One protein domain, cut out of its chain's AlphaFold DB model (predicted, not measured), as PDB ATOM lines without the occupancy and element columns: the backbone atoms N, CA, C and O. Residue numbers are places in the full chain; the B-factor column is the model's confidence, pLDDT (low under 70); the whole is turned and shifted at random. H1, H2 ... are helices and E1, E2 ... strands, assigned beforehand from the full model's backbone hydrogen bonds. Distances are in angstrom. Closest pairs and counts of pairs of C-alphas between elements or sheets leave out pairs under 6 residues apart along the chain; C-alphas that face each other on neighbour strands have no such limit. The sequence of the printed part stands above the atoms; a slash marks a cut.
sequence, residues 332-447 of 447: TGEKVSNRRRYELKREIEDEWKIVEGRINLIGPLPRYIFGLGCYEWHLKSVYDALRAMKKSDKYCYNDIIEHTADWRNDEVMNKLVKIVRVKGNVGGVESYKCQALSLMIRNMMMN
ATOM      1  N   THR A 332     300.534 352.542 402.655       68.00
ATOM      2  CA  THR A 332     301.632 351.769 402.068       68.00
ATOM      3  C   THR A 332     302.950 352.512 402.291       68.00
ATOM      4  O   THR A 332     303.085 353.678 401.938       68.00
ATOM      5  N   GLY A 333     303.920 351.850 402.929       62.09
ATOM      6  CA  GLY A 333     305.230 352.435 403.246       62.09
ATOM      7  C   GLY A 333     305.315 353.193 404.579       62.09
ATOM      8  O   GLY A 333     306.418 353.546 404.999       62.09
ATOM      9  N   GLU A 334     304.207 353.388 405.301       71.31
ATOM     10  CA  GLU A 334     304.220 354.053 406.608       71.31
ATOM     11  C   GLU A 334     304.473 353.076 407.770       71.31
ATOM     12  O   GLU A 334     303.926 351.968 407.839       71.31
ATOM     13  N   LYS A 335     305.259 353.507 408.768       69.75
ATOM     14  CA  LYS A 335     305.351 352.808 410.061       69.75
ATOM     15  C   LYS A 335     304.097 353.089 410.893       69.75
ATOM     16  O   LYS A 335     304.108 353.904 411.809       69.75
ATOM     17  N   VAL A 336     303.011 352.391 410.580       75.25
ATOM     18  CA  VAL A 336     301.767 352.450 411.359       75.25
ATOM     19  C   VAL A 336     301.950 351.709 412.689       75.25
ATOM     20  O   VAL A 336     302.377 350.552 412.696       75.25
ATOM     21  N   SER A 337     301.615 352.352 413.812       81.12
ATOM     22  CA  SER A 337     301.672 351.726 415.141       81.12
ATOM     23  C   SER A 337     300.731 350.517 415.239       81.12
ATOM     24  O   SER A 337     299.677 350.480 414.601       81.12
ATOM     25  N   ASN A 338     301.067 349.535 416.084       82.19
ATOM     26  CA  ASN A 338     300.238 348.333 416.264       82.19
ATOM     27  C   ASN A 338     298.795 348.668 416.673       82.19
ATOM     28  O   ASN A 338     297.852 348.054 416.176       82.19
ATOM     29  N   ARG A 339     298.614 349.689 417.523       85.94
ATOM     30  CA  ARG A 339     297.289 350.183 417.917       85.94
ATOM     31  C   ARG A 339     296.495 350.691 416.712       85.94
ATOM     32  O   ARG A 339     295.353 350.281 416.529       85.94
ATOM     33  N   ARG A 340     297.103 351.530 415.865       85.44
ATOM     34  CA  ARG A 340     296.423 352.080 414.685       85.44
ATOM     35  C   ARG A 340     296.096 350.996 413.658       85.44
ATOM     36  O   ARG A 340     295.033 351.058 413.054       85.44
ATOM     37  N   ARG A 341     296.947 349.973 413.499       82.44
ATOM     38  CA  ARG A 341     296.640 348.806 412.648       82.44
ATOM     39  C   ARG A 341     295.396 348.060 413.121       82.44
ATOM     40  O   ARG A 341     294.556 347.712 412.298       82.44
ATOM     41  N   TYR A 342     295.260 347.840 414.429       85.94
ATOM     42  CA  TYR A 342     294.079 347.185 414.994       85.94
ATOM     43  C   TYR A 342     292.805 348.018 414.797       85.94
ATOM     44  O   TYR A 342     291.771 347.489 414.395       85.94
ATOM     45  N   GLU A 343     292.882 349.330 415.033       89.19
ATOM     46  CA  GLU A 343     291.768 350.252 414.786       89.19
ATOM     47  C   GLU A 343     291.357 350.246 413.306       89.19
ATOM     48  O   GLU A 343     290.187 350.019 413.008       89.19
ATOM     49  N   LEU A 344     292.323 350.375 412.389       87.69
ATOM     50  CA  LEU A 344     292.097 350.337 410.944       87.69
ATOM     51  C   LEU A 344     291.480 349.006 410.494       87.69
ATOM     52  O   LEU A 344     290.570 349.002 409.667       87.69
ATOM     53  N   LYS A 345     291.934 347.877 411.054       90.75
ATOM     54  CA  LYS A 345     291.354 346.559 410.769       90.75
ATOM     55  C   LYS A 345     289.863 346.526 411.090       90.75
ATOM     56  O   LYS A 345     289.076 346.171 410.219       90.75
ATOM     57  N   ARG A 346     289.475 346.961 412.293       92.19
ATOM     58  CA  ARG A 346     288.060 347.010 412.692       92.19
ATOM     59  C   ARG A 346     287.246 347.968 411.829       92.19
ATOM     60  O   ARG A 346     286.172 347.594 411.379       92.19
ATOM     61  N   GLU A 347     287.761 349.173 411.568       92.38
ATOM     62  CA  GLU A 347     287.088 350.171 410.723       92.38
ATOM     63  C   GLU A 347     286.767 349.596 409.330       92.38
ATOM     64  O   GLU A 347     285.640 349.715 408.845       92.38
ATOM     65  N   ILE A 348     287.741 348.926 408.703       93.69
ATOM     66  CA  ILE A 348     287.576 348.300 407.386       93.69
ATOM     67  C   ILE A 348     286.598 347.117 407.457       93.69
ATOM     68  O   ILE A 348     285.768 346.956 406.563       93.69
ATOM     69  N   GLU A 349     286.670 346.284 408.494       94.44
ATOM     70  CA  GLU A 349     285.767 345.137 408.663       94.44
ATOM     71  C   GLU A 349     284.309 345.559 408.900       94.44
ATOM     72  O   GLU A 349     283.397 344.950 408.337       94.44
ATOM     73  N   ASP A 350     284.069 346.613 409.678       95.00
ATOM     74  CA  ASP A 350     282.720 347.124 409.930       95.00
ATOM     75  C   ASP A 350     282.118 347.795 408.691       95.00
ATOM     76  O   ASP A 350     280.958 347.551 408.351       95.00
ATOM     77  N   GLU A 351     282.906 348.575 407.948       94.38
ATOM     78  CA  GLU A 351     282.457 349.139 406.674       94.38
ATOM     79  C   GLU A 351     282.216 348.038 405.623       94.38
ATOM     80  O   GLU A 351     281.278 348.145 404.828       94.38
ATOM     81  N   TRP A 352     282.978 346.936 405.655       96.00
ATOM     82  CA  TRP A 352     282.761 345.804 404.753       96.00
ATOM     83  C   TRP A 352     281.404 345.145 404.994       96.00
ATOM     84  O   TRP A 352     280.719 344.838 404.023       96.00
ATOM     85  N   LYS A 353     280.951 345.002 406.248       96.19
ATOM     86  CA  LYS A 353     279.602 344.477 406.552       96.19
ATOM     87  C   LYS A 353     278.504 345.316 405.893       96.19
ATOM     88  O   LYS A 353     277.522 344.771 405.389       96.19
ATOM     89  N   ILE A 354     278.676 346.641 405.852       95.88
ATOM     90  CA  ILE A 354     277.740 347.550 405.175       95.88
ATOM     91  C   ILE A 354     277.770 347.305 403.662       95.88
ATOM     92  O   ILE A 354     276.716 347.167 403.040       95.88
ATOM     93  N   VAL A 355     278.962 347.239 403.063       95.44
ATOM     94  CA  VAL A 355     279.129 346.995 401.620       95.44
ATOM     95  C   VAL A 355     278.573 345.626 401.223       95.44
ATOM     96  O   VAL A 355     277.830 345.533 400.250       95.44
ATOM     97  N   GLU A 356     278.860 344.582 401.994       94.62
ATOM     98  CA  GLU A 356     278.349 343.226 401.788       94.62
ATOM     99  C   GLU A 356     276.817 343.188 401.865       94.62
ATOM    100  O   GLU A 356     276.171 342.616 400.987       94.62
ATOM    101  N   GLY A 357     276.215 343.884 402.836       94.88
ATOM    102  CA  GLY A 357     274.762 344.056 402.910       94.88
ATOM    103  C   GLY A 357     274.171 344.703 401.651       94.88
ATOM    104  O   GLY A 357     273.154 344.241 401.132       94.88
ATOM    105  N   ARG A 358     274.837 345.726 401.099       95.19
ATOM    106  CA  ARG A 358     274.419 346.368 399.839       95.19
ATOM    107  C   ARG A 358     274.555 345.421 398.646       95.19
ATOM    108  O   ARG A 358     273.629 345.343 397.843       95.19
ATOM    109  N   ILE A 359     275.657 344.674 398.550       93.38
ATOM    110  CA  ILE A 359     275.863 343.661 397.502       93.38
ATOM    111  C   ILE A 359     274.764 342.593 397.559       93.38
ATOM    112  O   ILE A 359     274.205 342.228 396.526       93.38
ATOM    113  N   ASN A 360     274.396 342.134 398.756       91.50
ATOM    114  CA  ASN A 360     273.332 341.145 398.934       91.50
ATOM    115  C   ASN A 360     271.961 341.654 398.460       91.50
ATOM    116  O   ASN A 360     271.138 340.854 398.014       91.50
ATOM    117  N   LEU A 361     271.718 342.967 398.528       92.06
ATOM    118  CA  LEU A 361     270.459 343.581 398.107       92.06
ATOM    119  C   LEU A 361     270.422 343.884 396.608       92.06
ATOM    120  O   LEU A 361     269.471 343.484 395.944       92.06
ATOM    121  N   ILE A 362     271.443 344.546 396.059       90.56
ATOM    122  CA  ILE A 362     271.411 345.082 394.682       90.56
ATOM    123  C   ILE A 362     272.470 344.491 393.738       90.56
ATOM    124  O   ILE A 362     272.575 344.897 392.584       90.56
ATOM    125  N   GLY A 363     273.254 343.527 394.213       90.44
ATOM    126  CA  GLY A 363     274.327 342.895 393.456       90.44
ATOM    127  C   GLY A 363     275.668 343.643 393.539       90.44
ATOM    128  O   GLY A 363     275.748 344.773 394.031       90.44
ATOM    129  N   PRO A 364     276.757 343.012 393.068       90.38
ATOM    130  CA  PRO A 364     278.121 343.544 393.124       90.38
ATOM    131  C   PRO A 364     278.376 344.574 392.011       90.38
ATOM    132  O   PRO A 364     279.151 344.347 391.089       90.38
ATOM    133  N   LEU A 365     277.694 345.720 392.071       89.62
ATOM    134  CA  LEU A 365     277.851 346.802 391.097       89.62
ATOM    135  C   LEU A 365     278.703 347.940 391.688       89.62
ATOM    136  O   LEU A 365     278.180 348.730 392.484       89.62
ATOM    137  N   PRO A 366     279.984 348.098 391.291       86.94
ATOM    138  CA  PRO A 366     280.896 349.059 391.922       86.94
ATOM    139  C   PRO A 366     280.384 350.506 391.883       86.94
ATOM    140  O   PRO A 366     280.636 351.277 392.809       86.94
ATOM    141  N   ARG A 367     279.594 350.874 390.862       87.12
ATOM    142  CA  ARG A 367     278.953 352.197 390.765       87.12
ATOM    143  C   ARG A 367     278.010 352.510 391.933       87.12
ATOM    144  O   ARG A 367     277.858 353.680 392.278       87.12
ATOM    145  N   TYR A 368     277.359 351.501 392.508       90.50
ATOM    146  CA  TYR A 368     276.247 351.695 393.439       90.50
ATOM    147  C   TYR A 368     276.565 351.268 394.870       90.50
ATOM    148  O   TYR A 368     275.958 351.799 395.785       90.50
ATOM    149  N   ILE A 369     277.517 350.364 395.107       91.56
ATOM    150  CA  ILE A 369     277.680 349.774 396.447       91.56
ATOM    151  C   ILE A 369     278.506 350.619 397.431       91.56
ATOM    152  O   ILE A 369     278.292 350.532 398.640       91.56
ATOM    153  N   PHE A 370     279.435 351.455 396.959       89.25
ATOM    154  CA  PHE A 370     280.357 352.172 397.854       89.25
ATOM    155  C   PHE A 370     279.806 353.513 398.358       89.25
ATOM    156  O   PHE A 370     280.030 353.876 399.511       89.25
ATOM    157  N   GLY A 371     279.071 354.253 397.525       89.81
ATOM    158  CA  GLY A 371     278.489 355.548 397.891       89.81
ATOM    159  C   GLY A 371     277.047 355.412 398.369       89.81
ATOM    160  O   GLY A 371     276.229 354.857 397.642       89.81
ATOM    161  N   LEU A 372     276.715 355.957 399.547       91.00
ATOM    162  CA  LEU A 372     275.362 355.858 400.117       91.00
ATOM    163  C   LEU A 372     274.286 356.420 399.172       91.00
ATOM    164  O   LEU A 372     273.325 355.724 398.873       91.00
ATOM    165  N   GLY A 373     274.485 357.623 398.623       92.62
ATOM    166  CA  GLY A 373     273.508 358.219 397.704       92.62
ATOM    167  C   GLY A 373     273.335 357.428 396.400       92.62
ATOM    168  O   GLY A 373     272.220 357.271 395.910       92.62
ATOM    169  N   CYS A 374     274.422 356.870 395.852       90.56
ATOM    170  CA  CYS A 374     274.353 356.008 394.668       90.56
ATOM    171  C   CYS A 374     273.614 354.697 394.967       90.56
ATOM    172  O   CYS A 374     272.830 354.238 394.137       90.56
ATOM    173  N   TYR A 375     273.850 354.125 396.150       94.06
ATOM    174  CA  TYR A 375     273.170 352.933 396.641       94.06
ATOM    175  C   TYR A 375     271.666 353.170 396.791       94.06
ATOM    176  O   TYR A 375     270.877 352.445 396.195       94.06
ATOM    177  N   GLU A 376     271.263 354.201 397.537       94.75
ATOM    178  CA  GLU A 376     269.854 354.510 397.806       94.75
ATOM    179  C   GLU A 376     269.082 354.804 396.518       94.75
ATOM    180  O   GLU A 376     267.978 354.294 396.314       94.75
ATOM    181  N   TRP A 377     269.689 355.569 395.607       93.94
ATOM    182  CA  TRP A 377     269.104 355.855 394.302       93.94
ATOM    183  C   TRP A 377     268.884 354.579 393.477       93.94
ATOM    184  O   TRP A 377     267.819 354.394 392.877       93.94
ATOM    185  N   HIS A 378     269.867 353.675 393.457       92.56
ATOM    186  CA  HIS A 378     269.745 352.426 392.712       92.56
ATOM    187  C   HIS A 378     268.764 351.454 393.372       92.56
ATOM    188  O   HIS A 378     267.952 350.856 392.675       92.56
ATOM    189  N   LEU A 379     268.756 351.362 394.703       94.06
ATOM    190  CA  LEU A 379     267.789 350.560 395.451       94.06
ATOM    191  C   LEU A 379     266.352 351.012 395.166       94.06
ATOM    192  O   LEU A 379     265.487 350.187 394.881       94.06
ATOM    193  N   LYS A 380     266.095 352.326 395.172       94.25
ATOM    194  CA  LYS A 380     264.797 352.876 394.758       94.25
ATOM    195  C   LYS A 380     264.458 352.475 393.320       94.25
ATOM    196  O   LYS A 380     263.352 352.011 393.057       94.25
ATOM    197  N   SER A 381     265.429 352.587 392.412       91.38
ATOM    198  CA  SER A 381     265.263 352.205 391.005       91.38
ATOM    199  C   SER A 381     264.927 350.718 390.828       91.38
ATOM    200  O   SER A 381     264.117 350.388 389.966       91.38
ATOM    201  N   VAL A 382     265.501 349.831 391.649       91.44
ATOM    202  CA  VAL A 382     265.170 348.395 391.696       91.44
ATOM    203  C   VAL A 382     263.713 348.191 392.112       91.44
ATOM    204  O   VAL A 382     262.980 347.484 391.424       91.44
ATOM    205  N   TYR A 383     263.253 348.845 393.183       91.56
ATOM    206  CA  TYR A 383     261.852 348.745 393.611       91.56
ATOM    207  C   TYR A 383     260.873 349.268 392.558       91.56
ATOM    208  O   TYR A 383     259.835 348.651 392.317       91.56
ATOM    209  N   ASP A 384     261.201 350.383 391.908       90.94
ATOM    210  CA  ASP A 384     260.369 350.941 390.844       90.94
ATOM    211  C   ASP A 384     260.333 350.016 389.616       90.94
ATOM    212  O   ASP A 384     259.262 349.795 389.048       90.94
ATOM    213  N   ALA A 385     261.460 349.390 389.259       88.88
ATOM    214  CA  ALA A 385     261.526 348.389 388.197       88.88
ATOM    215  C   ALA A 385     260.703 347.133 388.529       88.88
ATOM    216  O   ALA A 385     259.934 346.673 387.687       88.88
ATOM    217  N   LEU A 386     260.784 346.620 389.762       87.25
ATOM    218  CA  LEU A 386     259.966 345.490 390.217       87.25
ATOM    219  C   LEU A 386     258.467 345.809 390.136       87.25
ATOM    220  O   LEU A 386     257.690 344.986 389.662       87.25
ATOM    221  N   ARG A 387     258.051 347.016 390.544       87.06
ATOM    222  CA  ARG A 387     256.651 347.462 390.426       87.06
ATOM    223  C   ARG A 387     256.195 347.574 388.974       87.06
ATOM    224  O   ARG A 387     255.055 347.225 388.682       87.06
ATOM    225  N   ALA A 388     257.047 348.089 388.088       85.50
ATOM    226  CA  ALA A 388     256.743 348.188 386.663       85.50
ATOM    227  C   ALA A 388     256.590 346.798 386.032       85.50
ATOM    228  O   ALA A 388     255.659 346.573 385.261       85.50
ATOM    229  N   MET A 389     257.457 345.862 386.422       80.31
ATOM    230  CA  MET A 389     257.426 344.480 385.963       80.31
ATOM    231  C   MET A 389     256.139 343.760 386.390       80.31
ATOM    232  O   MET A 389     255.473 343.180 385.543       80.31
ATOM    233  N   LYS A 390     255.695 343.915 387.650       79.62
ATOM    234  CA  LYS A 390     254.417 343.344 388.136       79.62
ATOM    235  C   LYS A 390     253.178 343.855 387.395       79.62
ATOM    236  O   LYS A 390     252.143 343.203 387.421       79.62
ATOM    237  N   LYS A 391     253.250 345.046 386.798       81.81
ATOM    238  CA  LYS A 391     252.122 345.691 386.108       81.81
ATOM    239  C   LYS A 391     252.083 345.409 384.607       81.81
ATOM    240  O   LYS A 391     251.190 345.921 383.939       81.81
ATOM    241  N   SER A 392     253.067 344.697 384.058       75.12
ATOM    242  CA  SER A 392     253.240 344.566 382.615       75.12
ATOM    243  C   SER A 392     253.399 343.112 382.199       75.12
ATOM    244  O   SER A 392     254.364 342.460 382.582       75.12
ATOM    245  N   ASP A 393     252.541 342.663 381.283       69.62
ATOM    246  CA  ASP A 393     252.622 341.328 380.670       69.62
ATOM    247  C   ASP A 393     253.837 341.164 379.733       69.62
ATOM    248  O   ASP A 393     254.077 340.096 379.176       69.62
ATOM    249  N   LYS A 394     254.630 342.229 379.534       68.06
ATOM    250  CA  LYS A 394     255.825 342.233 378.676       68.06
ATOM    251  C   LYS A 394     256.997 341.452 379.279       68.06
ATOM    252  O   LYS A 394     257.901 341.055 378.539       68.06
ATOM    253  N   TYR A 395     257.022 341.298 380.599       66.94
ATOM    254  CA  TYR A 395     258.141 340.716 381.329       66.94
ATOM    255  C   TYR A 395     257.698 339.421 382.005       66.94
ATOM    256  O   TYR A 395     256.810 339.426 382.853       66.94
ATOM    257  N   CYS A 396     258.351 338.314 381.664       67.06
ATOM    258  CA  CYS A 396     258.117 337.039 382.320       67.06
ATOM    259  C   CYS A 396     259.175 336.823 383.409       67.06
ATOM    260  O   CYS A 396     260.367 336.685 383.131       67.06
ATOM    261  N   TYR A 397     258.732 336.793 384.666       67.56
ATOM    262  CA  TYR A 397     259.584 336.467 385.811       67.56
ATOM    263  C   TYR A 397     260.229 335.083 385.668       67.56
ATOM    264  O   TYR A 397     261.403 334.919 386.009       67.56
ATOM    265  N   ASN A 398     259.481 334.115 385.126       68.38
ATOM    266  CA  ASN A 398     259.966 332.751 384.928       68.38
ATOM    267  C   ASN A 398     261.169 332.731 383.987       68.38
ATOM    268  O   ASN A 398     262.129 332.030 384.278       68.38
ATOM    269  N   ASP A 399     261.207 333.590 382.965       67.88
ATOM    270  CA  ASP A 399     262.329 333.617 382.027       67.88
ATOM    271  C   ASP A 399     263.646 334.031 382.715       67.88
ATOM    272  O   ASP A 399     264.729 333.518 382.420       67.88
ATOM    273  N   ILE A 400     263.580 334.954 383.682       67.25
ATOM    274  CA  ILE A 400     264.748 335.376 384.474       67.25
ATOM    275  C   ILE A 400     265.177 334.258 385.435       67.25
ATOM    276  O   ILE A 400     266.374 334.021 385.627       67.25
ATOM    277  N   ILE A 401     264.204 333.581 386.047       66.00
ATOM    278  CA  ILE A 401     264.416 332.517 387.037       66.00
ATOM    279  C   ILE A 401     264.983 331.250 386.383       66.00
ATOM    280  O   ILE A 401     265.877 330.627 386.954       66.00
ATOM    281  N   GLU A 402     264.495 330.892 385.198       66.44
ATOM    282  CA  GLU A 402     264.915 329.729 384.408       66.44
ATOM    283  C   GLU A 402     266.170 330.008 383.566       66.44
ATOM    284  O   GLU A 402     266.708 329.116 382.903       66.44
ATOM    285  N   HIS A 403     266.678 331.243 383.612       66.62
ATOM    286  CA  HIS A 403     267.814 331.696 382.814       66.62
ATOM    287  C   HIS A 403     267.582 331.523 381.302       66.62
ATOM    288  O   HIS A 403     268.493 331.133 380.560       66.62
ATOM    289  N   THR A 404     266.351 331.775 380.865       63.97
ATOM    290  CA  THR A 404     265.886 331.732 379.472       63.97
ATOM    291  C   THR A 404     265.565 333.126 378.930       63.97
ATOM    292  O   THR A 404     265.365 333.274 377.731       63.97
ATOM    293  N   ALA A 405     265.579 334.158 379.783       60.19
ATOM    294  CA  ALA A 405     265.360 335.538 379.374       60.19
ATOM    295  C   ALA A 405     266.473 336.035 378.442       60.19
ATOM    296  O   ALA A 405     267.643 336.139 378.838       60.19
ATOM    297  N   ASP A 406     266.067 336.443 377.241       63.25
ATOM    298  CA  ASP A 406     266.906 337.226 376.345       63.25
ATOM    299  C   ASP A 406     267.232 338.575 376.982       63.25
ATOM    300  O   ASP A 406     266.371 339.244 377.572       63.25
ATOM    301  N   TRP A 407     268.485 339.010 376.847       63.22
ATOM    302  CA  TRP A 407     268.844 340.350 377.286       63.22
ATOM    303  C   TRP A 407     268.206 341.363 376.345       63.22
ATOM    304  O   TRP A 407     268.623 341.554 375.205       63.22
ATOM    305  N   ARG A 408     267.190 342.048 376.856       61.69
ATOM    306  CA  ARG A 408     266.651 343.257 376.251       61.69
ATOM    307  C   ARG A 408     267.346 344.410 376.952       61.69
ATOM    308  O   ARG A 408     267.251 344.526 378.172       61.69
ATOM    309  N   ASN A 409     268.043 345.263 376.200       58.44
ATOM    310  CA  ASN A 409     268.628 346.505 376.717       58.44
ATOM    311  C   ASN A 409     267.516 347.516 377.078       58.44
ATOM    312  O   ASN A 409     267.448 348.626 376.552       58.44
ATOM    313  N   ASP A 410     266.546 347.107 377.890       68.75
ATOM    314  CA  ASP A 410     265.444 347.917 378.370       68.75
ATOM    315  C   ASP A 410     265.676 348.357 379.814       68.75
ATOM    316  O   ASP A 410     266.480 347.804 380.567       68.75
ATOM    317  N   GLU A 411     265.032 349.464 380.164       70.75
ATOM    318  CA  GLU A 411     265.320 350.186 381.397       70.75
ATOM    319  C   GLU A 411     264.965 349.378 382.654       70.75
ATOM    320  O   GLU A 411     265.547 349.609 383.714       70.75
ATOM    321  N   VAL A 412     264.025 348.435 382.540       74.81
ATOM    322  CA  VAL A 412     263.554 347.601 383.650       74.81
ATOM    323  C   VAL A 412     264.530 346.454 383.880       74.81
ATOM    324  O   VAL A 412     265.060 346.322 384.983       74.81
ATOM    325  N   MET A 413     264.845 345.677 382.840       75.19
ATOM    326  CA  MET A 413     265.751 344.533 382.950       75.19
ATOM    327  C   MET A 413     267.149 344.980 383.376       75.19
ATOM    328  O   MET A 413     267.725 344.398 384.292       75.19
ATOM    329  N   ASN A 414     267.657 346.090 382.834       78.31
ATOM    330  CA  ASN A 414     268.972 346.630 383.200       78.31
ATOM    331  C   ASN A 414     269.130 346.985 384.691       78.31
ATOM    332  O   ASN A 414     270.261 347.127 385.160       78.31
ATOM    333  N   LYS A 415     268.025 347.161 385.429       85.50
ATOM    334  CA  LYS A 415     268.030 347.428 386.876       85.50
ATOM    335  C   LYS A 415     267.927 346.158 387.716       85.50
ATOM    336  O   LYS A 415     268.162 346.231 388.913       85.50
ATOM    337  N   LEU A 416     267.541 345.030 387.124       86.06
ATOM    338  CA  LEU A 416     267.162 343.818 387.852       86.06
ATOM    339  C   LEU A 416     268.034 342.610 387.520       86.06
ATOM    340  O   LEU A 416     268.185 341.727 388.368       86.06
ATOM    341  N   VAL A 417     268.613 342.567 386.319       84.75
ATOM    342  CA  VAL A 417     269.380 341.418 385.839       84.75
ATOM    343  C   VAL A 417     270.844 341.750 385.570       84.75
ATOM    344  O   VAL A 417     271.205 342.859 385.178       84.75
ATOM    345  N   LYS A 418     271.694 340.746 385.772       85.31
ATOM    346  CA  LYS A 418     273.071 340.684 385.293       85.31
ATOM    347  C   LYS A 418     273.189 339.693 384.148       85.31
ATOM    348  O   LYS A 418     272.458 338.707 384.073       85.31
ATOM    349  N   ILE A 419     274.175 339.949 383.304       84.19
ATOM    350  CA  ILE A 419     274.589 339.061 382.228       84.19
ATOM    351  C   ILE A 419     275.633 338.088 382.780       84.19
ATOM    352  O   ILE A 419     276.598 338.508 383.424       84.19
ATOM    353  N   VAL A 420     275.430 336.796 382.524       83.00
ATOM    354  CA  VAL A 420     276.374 335.732 382.876       83.00
ATOM    355  C   VAL A 420     276.731 334.931 381.635       83.00
ATOM    356  O   VAL A 420     275.864 334.447 380.909       83.00
ATOM    357  N   ARG A 421     278.030 334.792 381.395       87.06
ATOM    358  CA  ARG A 421     278.604 334.063 380.267       87.06
ATOM    359  C   ARG A 421     278.313 332.561 380.361       87.06
ATOM    360  O   ARG A 421     278.527 331.947 381.401       87.06
ATOM    361  N   VAL A 422     277.877 331.967 379.254       82.12
ATOM    362  CA  VAL A 422     277.669 330.526 379.053       82.12
ATOM    363  C   VAL A 422     278.408 330.035 377.819       82.12
ATOM    364  O   VAL A 422     278.768 330.797 376.920       82.12
ATOM    365  N   LYS A 423     278.596 328.717 377.754       77.81
ATOM    366  CA  LYS A 423     279.024 328.057 376.526       77.81
ATOM    367  C   LYS A 423     277.832 328.010 375.571       77.81
ATOM    368  O   LYS A 423     276.782 327.501 375.951       77.81
ATOM    369  N   GLY A 424     277.987 328.551 374.364       67.94
ATOM    370  CA  GLY A 424     276.962 328.458 373.331       67.94
ATOM    371  C   GLY A 424     276.745 327.016 372.864       67.94
ATOM    372  O   GLY A 424     277.659 326.190 372.904       67.94
ATOM    373  N   ASN A 425     275.528 326.731 372.396       59.44
ATOM    374  CA  ASN A 425     275.132 325.401 371.921       59.44
ATOM    375  C   ASN A 425     275.796 325.012 370.585       59.44
ATOM    376  O   ASN A 425     275.866 323.830 370.263       59.44
ATOM    377  N   VAL A 426     276.297 325.987 369.815       52.25
ATOM    378  CA  VAL A 426     276.869 325.783 368.474       52.25
ATOM    379  C   VAL A 426     278.265 326.404 368.390       52.25
ATOM    380  O   VAL A 426     278.478 327.539 368.811       52.25
ATOM    381  N   GLY A 427     279.231 325.648 367.861       52.88
ATOM    382  CA  GLY A 427     280.558 326.155 367.475       52.88
ATOM    383  C   GLY A 427     281.477 326.628 368.609       52.88
ATOM    384  O   GLY A 427     282.540 327.165 368.328       52.88
ATOM    385  N   GLY A 428     281.099 326.455 369.881       56.28
ATOM    386  CA  GLY A 428     281.911 326.908 371.018       56.28
ATOM    387  C   GLY A 428     281.974 328.431 371.189       56.28
ATOM    388  O   GLY A 428     282.816 328.909 371.946       56.28
ATOM    389  N   VAL A 429     281.092 329.180 370.520       68.06
ATOM    390  CA  VAL A 429     280.986 330.639 370.653       68.06
ATOM    391  C   VAL A 429     280.433 330.988 372.039       68.06
ATOM    392  O   VAL A 429     279.530 330.315 372.546       68.06
ATOM    393  N   GLU A 430     280.989 332.019 372.678       76.19
ATOM    394  CA  GLU A 430     280.465 332.519 373.950       76.19
ATOM    395  C   GLU A 430     279.046 333.063 373.750       76.19
ATOM    396  O   GLU A 430     278.772 333.818 372.822       76.19
ATOM    397  N   SER A 431     278.137 332.677 374.636       79.69
ATOM    398  CA  SER A 431     276.786 333.230 374.708       79.69
ATOM    399  C   SER A 431     276.529 333.686 376.140       79.69
ATOM    400  O   SER A 431     277.384 333.518 377.014       79.69
ATOM    401  N   TYR A 432     275.388 334.304 376.411       81.31
ATOM    402  CA  TYR A 432     275.056 334.793 377.738       81.31
ATOM    403  C   TYR A 432     273.650 334.384 378.158       81.31
ATOM    404  O   TYR A 432     272.795 334.081 377.333       81.31
ATOM    405  N   LYS A 433     273.421 334.404 379.468       79.00
ATOM    406  CA  LYS A 433     272.107 334.275 380.090       79.00
ATOM    407  C   LYS A 433     271.874 335.430 381.052       79.00
ATOM    408  O   LYS A 433     272.817 335.914 381.684       79.00
ATOM    409  N   CYS A 434     270.620 335.843 381.185       80.06
ATOM    410  CA  CYS A 434     270.217 336.793 382.211       80.06
ATOM    411  C   CYS A 434     269.984 336.075 383.546       80.06
ATOM    412  O   CYS A 434     269.394 334.997 383.601       80.06
ATOM    413  N   GLN A 435     270.432 336.694 384.633       81.56
ATOM    414  CA  GLN A 435     270.146 336.269 386.002       81.56
ATOM    415  C   GLN A 435     269.757 337.468 386.842       81.56
ATOM    416  O   GLN A 435     270.225 338.566 386.569       81.56
ATOM    417  N   ALA A 436     269.007 337.268 387.922       85.12
ATOM    418  CA  ALA A 436     268.824 338.323 388.911       85.12
ATOM    419  C   ALA A 436     270.181 338.856 389.419       85.12
ATOM    420  O   ALA A 436     271.128 338.098 389.649       85.12
ATOM    421  N   LEU A 437     270.274 340.175 389.602       86.38
ATOM    422  CA  LEU A 437     271.479 340.851 390.103       86.38
ATOM    423  C   LEU A 437     271.912 340.348 391.483       86.38
ATOM    424  O   LEU A 437     273.109 340.261 391.767       86.38
ATOM    425  N   SER A 438     270.938 340.003 392.322       87.88
ATOM    426  CA  SER A 438     271.134 339.460 393.660       87.88
ATOM    427  C   SER A 438     270.086 338.391 393.969       87.88
ATOM    428  O   SER A 438     269.001 338.363 393.377       87.88
ATOM    429  N   LEU A 439     270.387 337.537 394.951       84.19
ATOM    430  CA  LEU A 439     269.418 336.574 395.475       84.19
ATOM    431  C   LEU A 439     268.188 337.283 396.062       84.19
ATOM    432  O   LEU A 439     267.071 336.796 395.925       84.19
ATOM    433  N   MET A 440     268.370 338.461 396.665       87.00
ATOM    434  CA  MET A 440     267.254 339.235 397.209       87.00
ATOM    435  C   MET A 440     266.332 339.760 396.115       87.00
ATOM    436  O   MET A 440     265.120 339.648 396.259       87.00
ATOM    437  N   ILE A 441     266.876 340.248 394.996       88.19
ATOM    438  CA  ILE A 441     266.067 340.639 393.836       88.19
ATOM    439  C   ILE A 441     265.300 339.429 393.296       88.19
ATOM    440  O   ILE A 441     264.101 339.541 393.052       88.19
ATOM    441  N   ARG A 442     265.946 338.258 393.190       85.38
ATOM    442  CA  ARG A 442     265.274 337.006 392.798       85.38
ATOM    443  C   ARG A 442     264.119 336.654 393.741       85.38
ATOM    444  O   ARG A 442     263.050 336.280 393.282       85.38
ATOM    445  N   ASN A 443     264.301 336.812 395.048       85.50
ATOM    446  CA  ASN A 443     263.246 336.540 396.027       85.50
ATOM    447  C   ASN A 443     262.103 337.562 395.945       85.50
ATOM    448  O   ASN A 443     260.938 337.186 395.998       85.50
ATOM    449  N   MET A 444     262.418 338.845 395.752       84.50
ATOM    450  CA  MET A 444     261.422 339.909 395.552       84.50
ATOM    451  C   MET A 444     260.657 339.790 394.228       84.50
ATOM    452  O   MET A 444     259.621 340.422 394.065       84.50
ATOM    453  N   MET A 445     261.191 339.037 393.268       81.00
ATOM    454  CA  MET A 445     260.525 338.699 392.014       81.00
ATOM    455  C   MET A 445     259.480 337.586 392.188       81.00
ATOM    456  O   MET A 445     258.497 337.570 391.457       81.00
ATOM    457  N   MET A 446     259.697 336.666 393.136       73.81
ATOM    458  CA  MET A 446     258.814 335.516 393.393       73.81
ATOM    459  C   MET A 446     257.645 335.841 394.339       73.81
ATOM    460  O   MET A 446     256.633 335.144 394.314       73.81
ATOM    461  N   ASN A 447     257.789 336.889 395.153       63.75
ATOM    462  CA  ASN A 447     256.758 337.445 396.040       63.75
ATOM    463  C   ASN A 447     256.103 338.653 395.372       63.75
ATOM    464  O   ASN A 447     254.896 338.929 395.543       63.75
TER     465      ASN A 447
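This is residues 332 to 447 of the 447 residues of a protein of Trypanosoma brucei equiperdum (UniProt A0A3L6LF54). A long helix, H1, reaches away from the rest as an arm, and a second long helix, H3, overlaps only its far end and runs on the same way, with the short H2 at the turn between them. Beyond that overlap the short helices H5 and H6 gather beside H3, H4 sits by H6, and the antiparallel hairpin E1 and E2 runs away from these helices as a narrow two-stranded ribbon. The printed part has 116 residues, with six named helices and two named strands in the order H1 H2 H3 H4 H5 E1 E2 H6, and its class is mostly helix. It is loose, with a radius of gyration of the C-alphas of 18.8 A, and only just flat, spanning 59 by 39 by 21 A.

H1, residues 338 to 362, begins at C-alpha 338 (300.238, 348.333, 416.264) and is 36.2 A long. H2 is residues 366 to 369, 5.6 A. H3, residues 372 to 390, begins at C-alpha 372 (275.362, 355.858, 400.117) and is 27.2 A long. H4 is residues 397 to 401, 6.4 A, and H5 is residues 413 to 416, 5.2 A. E1, residues 417 to 423, is 18.9 A long, and E2, residues 430 to 436, is 19.8 A long. H6, residues 439 to 446, is 10.9 A long and ends at C-alpha 446 (258.814, 335.516, 393.393).

H1 touches H3 with residues 358 to 362 alone, at a shallow tilt of 18 degrees, the same way; the closest C-alphas, of Ile 362 and Leu 379, are 6.6 A apart. H1 and H2 only just touch, with 3 pairs of C-alphas within 8 A, the closest being Arg 358 and Ile 369 at 5.8 A. H2 and H3 touch only at the corner, the C-alphas of Tyr 368 and Tyr 375 being closest at 4.6 A. H3 touches H5 with residues 378 to 386 alone, closest at the C-alphas of Val 382 and Lys 415, 5.7 A. E1 and E2 form a hairpin, with N 418 and O 435 at 2.7 A and N 433 and O 420 at 2.8 A, within hydrogen-bond range. H1 touches H6 with residues 360 to 362 alone, closest at the C-alphas of Leu 361 and Met 440, 5.5 A. H4 and H6 only just touch, with 3 pairs of C-alphas within 8 A, the closest being Tyr 397 and Met 445 at 6.7 A. Every O i to N i+4 pair is within hydrogen-bond range in H3, H4 and H6, and 20 of 21 are in H1; H2 and H5 are too short for such a pair.

The C-alphas of Lys 335 and Asp 393, the two farthest apart, are 61.4 A from each other. Residues 337 to 343, of which 338 to 343 belong to H1, and residues 345 to 350 of H1 stand free. The printed part has no cut, and the link from H4 to H5 is long, with 11 residues. The mean pLDDT of the printed part is 81.5; it is under 70 at residues 332 to 333, 335, 393 to 410, 424 to 429 and 447, the last being the chain's last residue.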